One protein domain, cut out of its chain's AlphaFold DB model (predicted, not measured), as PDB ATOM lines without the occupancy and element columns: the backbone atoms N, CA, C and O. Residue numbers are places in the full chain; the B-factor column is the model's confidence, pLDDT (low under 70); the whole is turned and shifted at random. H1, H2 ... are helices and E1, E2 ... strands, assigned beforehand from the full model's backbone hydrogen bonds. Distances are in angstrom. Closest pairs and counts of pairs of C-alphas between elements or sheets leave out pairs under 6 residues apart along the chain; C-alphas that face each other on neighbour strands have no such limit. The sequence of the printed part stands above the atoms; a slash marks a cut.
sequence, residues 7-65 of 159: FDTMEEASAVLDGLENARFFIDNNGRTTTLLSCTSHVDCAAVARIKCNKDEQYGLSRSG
ATOM      1  N   PHE A   7     156.756 151.562 173.901       82.62
ATOM      2  CA  PHE A   7     157.928 151.523 173.037       82.62
ATOM      3  C   PHE A   7     158.879 150.436 173.523       82.62
ATOM      4  O   PHE A   7     158.948 150.175 174.727       82.62
ATOM      5  N   ASP A   8     159.638 149.843 172.610       80.38
ATOM      6  CA  ASP A   8     160.616 148.808 172.952       80.38
ATOM      7  C   ASP A   8     161.894 149.428 173.540       80.38
ATOM      8  O   ASP A   8     162.605 148.797 174.322       80.38
ATOM      9  N   THR A   9     162.166 150.701 173.225       80.88
ATOM     10  CA  THR A   9     163.334 151.437 173.729       80.88
ATOM     11  C   THR A   9     163.001 152.836 174.255       80.88
ATOM     12  O   THR A   9     162.018 153.481 173.873       80.88
ATOM     13  N   MET A  10     163.867 153.353 175.133       77.94
ATOM     14  CA  MET A  10     163.779 154.727 175.641       77.94
ATOM     15  C   MET A  10     164.025 155.761 174.531       77.94
ATOM     16  O   MET A  10     163.435 156.846 174.536       77.94
ATOM     17  N   GLU A  11     164.901 155.434 173.583       77.12
ATOM     18  CA  GLU A  11     165.238 156.259 172.430       77.12
ATOM     19  C   GLU A  11     164.031 156.472 171.516       77.12
ATOM     20  O   GLU A  11     163.793 157.604 171.096       77.12
ATOM     21  N   GLU A  12     163.241 155.430 171.254       78.06
ATOM     22  CA  GLU A  12     162.008 155.530 170.463       78.06
ATOM     23  C   GLU A  12     160.952 156.383 171.161       78.06
ATOM     24  O   GLU A  12     160.394 157.295 170.547       78.06
ATOM     25  N   ALA A  13     160.736 156.160 172.461       81.38
ATOM     26  CA  ALA A  13     159.817 156.976 173.254       81.38
ATOM     27  C   ALA A  13     160.219 158.462 173.234       81.38
ATOM     28  O   ALA A  13     159.371 159.351 173.123       81.38
ATOM     29  N   SER A  14     161.526 158.733 173.297       75.75
ATOM     30  CA  SER A  14     162.076 160.088 173.215       75.75
ATOM     31  C   SER A  14     161.917 160.687 171.815       75.75
ATOM     32  O   SER A  14     161.511 161.839 171.693       75.75
ATOM     33  N   ALA A  15     162.173 159.911 170.758       75.50
ATOM     34  CA  ALA A  15     162.019 160.357 169.376       75.50
ATOM     35  C   ALA A  15     160.559 160.694 169.035       75.50
ATOM     36  O   ALA A  15     160.300 161.667 168.327       75.50
ATOM     37  N   VAL A  16     159.595 159.939 169.569       80.00
ATOM     38  CA  VAL A  16     158.171 160.261 169.414       80.00
ATOM     39  C   VAL A  16     157.794 161.511 170.200       80.00
ATOM     40  O   VAL A  16     157.096 162.364 169.657       80.00
ATOM     41  N   LEU A  17     158.288 161.680 171.431       79.44
ATOM     42  CA  LEU A  17     158.091 162.923 172.186       79.44
ATOM     43  C   LEU A  17     158.597 164.145 171.401       79.44
ATOM     44  O   LEU A  17     157.899 165.152 171.321       79.44
ATOM     45  N   ASP A  18     159.765 164.023 170.771       73.81
ATOM     46  CA  ASP A  18     160.336 165.074 169.923       73.81
ATOM     47  C   ASP A  18     159.522 165.354 168.657       73.81
ATOM     48  O   ASP A  18     159.497 166.481 168.170       73.81
ATOM     49  N   GLY A  19     158.889 164.327 168.085       69.56
ATOM     50  CA  GLY A  19     158.023 164.474 166.916       69.56
ATOM     51  C   GLY A  19     156.672 165.110 167.250       69.56
ATOM     52  O   GLY A  19     156.074 165.765 166.398       69.56
ATOM     53  N   LEU A  20     156.195 164.930 168.483       72.81
ATOM     54  CA  LEU A  20     154.931 165.491 168.958       72.81
ATOM     55  C   LEU A  20     155.054 166.962 169.353       72.81
ATOM     56  O   LEU A  20     154.078 167.704 169.245       72.81
ATOM     57  N   GLU A  21     156.222 167.380 169.837       69.00
ATOM     58  CA  GLU A  21     156.414 168.711 170.396       69.00
ATOM     59  C   GLU A  21     157.717 169.333 169.913       69.00
ATOM     60  O   GLU A  21     158.802 168.785 170.087       69.00
ATOM     61  N   ASN A  22     157.627 170.552 169.382       67.56
ATOM     62  CA  ASN A  22     158.792 171.341 168.982       67.56
ATOM     63  C   ASN A  22     159.469 171.999 170.207       67.56
ATOM     64  O   ASN A  22     159.858 173.166 170.180       67.56
ATOM     65  N   ALA A  23     159.544 171.261 171.319       67.50
ATOM     66  CA  ALA A  23     160.053 171.701 172.607       67.50
ATOM     67  C   ALA A  23     161.212 170.804 173.058       67.50
ATOM     68  O   ALA A  23     161.215 169.589 172.870       67.50
ATOM     69  N   ARG A  24     162.236 171.412 173.655       71.19
ATOM     70  CA  ARG A  24     163.398 170.711 174.192       71.19
ATOM     71  C   ARG A  24     163.092 170.259 175.600       71.19
ATOM     72  O   ARG A  24     162.777 171.084 176.455       71.19
ATOM     73  N   PHE A  25     163.294 168.979 175.854       73.38
ATOM     74  CA  PHE A  25     163.200 168.427 177.189       73.38
ATOM     75  C   PHE A  25     164.578 168.047 177.731       73.38
ATOM     76  O   PHE A  25     165.399 167.458 177.025       73.38
ATOM     77  N   PHE A  26     164.828 168.389 178.989       73.06
ATOM     78  CA  PHE A  26     165.984 167.948 179.757       73.06
ATOM     79  C   PHE A  26     165.610 166.743 180.606       73.06
ATOM     80  O   PHE A  26     164.559 166.734 181.237       73.06
ATOM     81  N   ILE A  27     166.482 165.738 180.631       76.62
ATOM     82  CA  ILE A  27     166.285 164.548 181.453       76.62
ATOM     83  C   ILE A  27     166.608 164.897 182.906       76.62
ATOM     84  O   ILE A  27     167.773 164.966 183.298       76.62
ATOM     85  N   ASP A  28     165.555 165.089 183.690       63.41
ATOM     86  CA  ASP A  28     165.614 165.257 185.133       63.41
ATOM     87  C   ASP A  28     165.530 163.853 185.749       63.41
ATOM     88  O   ASP A  28     164.500 163.178 185.760       63.41
ATOM     89  N   ASN A  29     166.686 163.299 186.089       66.88
ATOM     90  CA  ASN A  29     166.804 161.890 186.443       66.88
ATOM     91  C   ASN A  29     166.103 161.612 187.785       66.88
ATOM     92  O   ASN A  29     166.438 162.266 188.770       66.88
ATOM     93  N   ASN A  30     165.188 160.632 187.871       58.97
ATOM     94  CA  ASN A  30     164.618 160.246 189.172       58.97
ATOM     95  C   ASN A  30     164.165 158.773 189.292       58.97
ATOM     96  O   ASN A  30     163.051 158.477 189.726       58.97
ATOM     97  N   GLY A  31     165.055 157.834 188.949       56.34
ATOM     98  CA  GLY A  31     164.939 156.417 189.324       56.34
ATOM     99  C   GLY A  31     165.292 155.426 188.211       56.34
ATOM    100  O   GLY A  31     165.315 155.771 187.037       56.34
ATOM    101  N   ARG A  32     165.537 154.155 188.577       63.34
ATOM    102  CA  ARG A  32     165.895 153.071 187.630       63.34
ATOM    103  C   ARG A  32     164.803 152.755 186.596       63.34
ATOM    104  O   ARG A  32     165.094 152.112 185.600       63.34
ATOM    105  N   THR A  33     163.562 153.161 186.849       73.25
ATOM    106  CA  THR A  33     162.380 152.747 186.075       73.25
ATOM    107  C   THR A  33     161.557 153.918 185.548       73.25
ATOM    108  O   THR A  33     160.538 153.708 184.895       73.25
ATOM    109  N   THR A  34     161.923 155.166 185.845       79.44
ATOM    110  CA  THR A  34     161.182 156.341 185.370       79.44
ATOM    111  C   THR A  34     162.134 157.490 185.101       79.44
ATOM    112  O   THR A  34     162.844 157.954 185.988       79.44
ATOM    113  N   THR A  35     162.103 157.972 183.868       82.31
ATOM    114  CA  THR A  35     162.799 159.171 183.430       82.31
ATOM    115  C   THR A  35     161.798 160.314 183.372       82.31
ATOM    116  O   THR A  35     160.811 160.237 182.639       82.31
ATOM    117  N   LEU A  36     162.045 161.371 184.143       82.06
ATOM    118  CA  LEU A  36     161.319 162.627 184.015       82.06
ATOM    119  C   LEU A  36     162.067 163.521 183.020       82.06
ATOM    120  O   LEU A  36     163.293 163.560 182.980       82.06
ATOM    121  N   LEU A  37     161.314 164.203 182.176       81.50
ATOM    122  CA  LEU A  37     161.800 165.076 181.128       81.50
ATOM    123  C   LEU A  37     161.128 166.433 181.315       81.50
ATOM    124  O   LEU A  37     159.917 166.538 181.156       81.50
ATOM    125  N   SER A  38     161.886 167.463 181.663       80.75
ATOM    126  CA  SER A  38     161.359 168.805 181.940       80.75
ATOM    127  C   SER A  38     161.590 169.725 180.754       80.75
ATOM    128  O   SER A  38     162.673 169.716 180.166       80.75
ATOM    129  N   CYS A  39     160.585 170.512 180.374       80.81
ATOM    130  CA  CYS A  39     160.738 171.465 179.287       80.81
ATOM    131  C   CYS A  39     161.817 172.499 179.632       80.81
ATOM    132  O   CYS A  39     161.835 173.090 180.705       80.81
ATOM    133  N   THR A  40     162.718 172.711 178.683       75.25
ATOM    134  CA  THR A  40     163.779 173.725 178.718       75.25
ATOM    135  C   THR A  40     163.632 174.726 177.587       75.25
ATOM    136  O   THR A  40     164.419 175.657 177.495       75.25
ATOM    137  N   SER A  41     162.646 174.544 176.705       71.75
ATOM    138  CA  SER A  41     162.379 175.474 175.610       71.75
ATOM    139  C   SER A  41     161.742 176.776 176.077       71.75
ATOM    140  O   SER A  41     161.971 177.792 175.425       71.75
ATOM    141  N   HIS A  42     160.990 176.772 177.178       80.19
ATOM    142  CA  HIS A  42     160.224 177.930 177.642       80.19
ATOM    143  C   HIS A  42     160.595 178.324 179.079       80.19
ATOM    144  O   HIS A  42     160.987 177.461 179.867       80.19
ATOM    145  N   VAL A  43     160.495 179.616 179.408       73.56
ATOM    146  CA  VAL A  43     160.710 180.131 180.774       73.56
ATOM    147  C   VAL A  43     159.581 179.639 181.674       73.56
ATOM    148  O   VAL A  43     158.423 179.612 181.244       73.56
ATOM    149  N   ASP A  44     159.925 179.231 182.900       72.62
ATOM    150  CA  ASP A  44     158.976 178.778 183.928       72.62
ATOM    151  C   ASP A  44     157.948 177.767 183.389       72.62
ATOM    152  O   ASP A  44     156.747 177.820 183.659       72.62
ATOM    153  N   CYS A  45     158.432 176.840 182.558       79.62
ATOM    154  CA  CYS A  45     157.579 175.908 181.848       79.62
ATOM    155  C   CYS A  45     157.169 174.727 182.729       79.62
ATOM    156  O   CYS A  45     158.006 173.933 183.154       79.62
ATOM    157  N   ALA A  46     155.862 174.552 182.932       81.88
ATOM    158  CA  ALA A  46     155.315 173.412 183.669       81.88
ATOM    159  C   ALA A  46     155.214 172.126 182.826       81.88
ATOM    160  O   ALA A  46     154.807 171.086 183.347       81.88
ATOM    161  N   ALA A  47     155.530 172.189 181.528       82.50
ATOM    162  CA  ALA A  47     155.461 171.036 180.644       82.50
ATOM    163  C   ALA A  47     156.540 170.008 181.000       82.50
ATOM    164  O   ALA A  47     157.743 170.285 180.980       82.50
ATOM    165  N   VAL A  48     156.088 168.793 181.287       83.94
ATOM    166  CA  VAL A  48     156.926 167.646 181.610       83.94
ATOM    167  C   VAL A  48     156.469 166.424 180.826       83.94
ATOM    168  O   VAL A  48     155.278 166.168 180.644       83.94
ATOM    169  N   ALA A  49     157.428 165.616 180.409       84.94
ATOM    170  CA  ALA A  49     157.200 164.284 179.895       84.94
ATOM    171  C   ALA A  49     157.795 163.250 180.852       84.94
ATOM    172  O   ALA A  49     158.732 163.509 181.601       84.94
ATOM    173  N   ARG A  50     157.211 162.061 180.875       87.06
ATOM    174  CA  ARG A  50     157.647 160.937 181.696       87.06
ATOM    175  C   ARG A  50     157.752 159.723 180.804       87.06
ATOM    176  O   ARG A  50     156.780 159.371 180.144       87.06
ATOM    177  N   ILE A  51     158.915 159.089 180.818       86.75
ATOM    178  CA  ILE A  51     159.132 157.792 180.189       86.75
ATOM    179  C   ILE A  51     159.288 156.783 181.317       86.75
ATOM    180  O   ILE A  51     160.216 156.876 182.120       86.75
ATOM    181  N   LYS A  52     158.355 155.841 181.422       85.88
ATOM    182  CA  LYS A  52     158.345 154.822 182.473       85.88
ATOM    183  C   LYS A  52     158.607 153.450 181.872       85.88
ATOM    184  O   LYS A  52     157.872 153.037 180.988       85.88
ATOM    185  N   CYS A  53     159.598 152.737 182.393       83.56
ATOM    186  CA  CYS A  53     159.832 151.337 182.060       83.56
ATOM    187  C   CYS A  53     158.899 150.443 182.894       83.56
ATOM    188  O   CYS A  53     158.828 150.564 184.125       83.56
ATOM    189  N   ASN A  54     158.145 149.585 182.214       81.81
ATOM    190  CA  ASN A  54     157.270 148.577 182.802       81.81
ATOM    191  C   ASN A  54     158.036 147.271 183.069       81.81
ATOM    192  O   ASN A  54     159.211 147.135 182.744       81.81
ATOM    193  N   LYS A  55     157.368 146.301 183.704       76.38
ATOM    194  CA  LYS A  55     157.973 145.002 184.048       76.38
ATOM    195  C   LYS A  55     158.335 144.168 182.817       76.38
ATOM    196  O   LYS A  55     159.269 143.386 182.894       76.38
ATOM    197  N   ASP A  56     157.626 144.377 181.714       81.06
ATOM    198  CA  ASP A  56     157.850 143.734 180.417       81.06
ATOM    199  C   ASP A  56     158.952 144.425 179.590       81.06
ATOM    200  O   ASP A  56     158.983 144.288 178.376       81.06
ATOM    201  N   GLU A  57     159.806 145.237 180.229       79.19
ATOM    202  CA  GLU A  57     160.879 146.029 179.595       79.19
ATOM    203  C   GLU A  57     160.399 147.048 178.544       79.19
ATOM    204  O   GLU A  57     161.199 147.658 177.842       79.19
ATOM    205  N   GLN A  58     159.091 147.305 178.493       83.56
ATOM    206  CA  GLN A  58     158.479 148.294 177.610       83.56
ATOM    207  C   GLN A  58     158.418 149.682 178.250       83.56
ATOM    208  O   GLN A  58     158.123 149.836 179.438       83.56
ATOM    209  N   TYR A  59     158.617 150.714 177.439       83.50
ATOM    210  CA  TYR A  59     158.657 152.108 177.855       83.50
ATOM    211  C   TYR A  59     157.342 152.809 177.516       83.50
ATOM    212  O   TYR A  59     156.968 152.911 176.357       83.50
ATOM    213  N   GLY A  60     156.633 153.324 178.517       85.06
ATOM    214  CA  GLY A  60     155.439 154.147 178.329       85.06
ATOM    215  C   GLY A  60     155.767 155.635 178.385       85.06
ATOM    216  O   GLY A  60     156.360 156.092 179.365       85.06
ATOM    217  N   LEU A  61     155.345 156.394 177.370       84.56
ATOM    218  CA  LEU A  61     155.435 157.856 177.360       84.56
ATOM    219  C   LEU A  61     154.155 158.478 177.932       84.56
ATOM    220  O   LEU A  61     153.039 158.112 177.573       84.56
ATOM    221  N   SER A  62     154.304 159.463 178.809       85.06
ATOM    222  CA  SER A  62     153.203 160.279 179.321       85.06
ATOM    223  C   SER A  62     153.606 161.744 179.340       85.06
ATOM    224  O   SER A  62     154.720 162.073 179.735       85.06
ATOM    225  N   ARG A  63     152.702 162.633 178.932       86.38
ATOM    226  CA  ARG A  63     152.923 164.085 178.909       86.38
ATOM    227  C   ARG A  63     151.996 164.750 179.912       86.38
ATOM    228  O   ARG A  63     150.876 164.290 180.130       86.38
ATOM    229  N   SER A  64     152.466 165.788 180.581       82.69
ATOM    230  CA  SER A  64     151.685 166.523 181.573       82.69
ATOM    231  C   SER A  64     152.161 167.967 181.664       82.69
ATOM    232  O   SER A  64     153.316 168.267 181.383       82.69
ATOM    233  N   GLY A  65     151.272 168.858 182.094       80.12
ATOM    234  CA  GLY A  65     151.554 170.291 182.130       80.12
ATOM    235  C   GLY A  65     151.360 170.965 180.771       80.12
ATOM    236  O   GLY A  65     151.165 170.310 179.749       80.12
TER     237      GLY A  65
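Overview. This is residues 7 to 65 of the 159 residues of an uncharacterized protein of Phytophthora sojae (strain P6497) (UniProt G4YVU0). One helix, H1, packs on one face of a twisted four-stranded sheet whose other face is bare, making two layers. The sheet is an antiparallel meander, each strand beside the one before: E1 - E2 - E3 - E4. The printed part has 59 residues, mixed in class, with H1 before the strands; it is compact, radius of gyration of the C-alphas 11.1 A, yet elongated, 36 by 23 by 15 A.

Arrangement. H1, residues 10 to 20, with every O i to N i+4 pair within hydrogen-bond range, has a height over the sheet of 9.0 A. Its closest C-alphas to E4, residues 59 to 64, are Ala 13 and Leu 61, 6.1 A. Hairpins join E1, residues 25 to 29, to E2, residues 34 to 39 (N 26 and O 38, 2.8 A), E2 to E3, residues 48 to 53 (N 37 and O 49, 2.7 A), and E3 to E4 (N 50 and O 62, 2.7 A).

Along the chain. H1 begins at C-alpha 10 (163.779, 154.727, 175.641) and is 15.5 A long. E1 measures 11.9 A, E2 16.3 A, E3 16.6 A and E4 16.4 A, ending at C-alpha 64 (151.685, 166.523, 181.573).

Size, cuts and confidence. The printed part has no cut and no long link. The farthest C-alphas, Val 43 and Asp 56, are 36.5 A apart. pLDDT is under 70 at residues 19, 21 to 23 and 28 to 32.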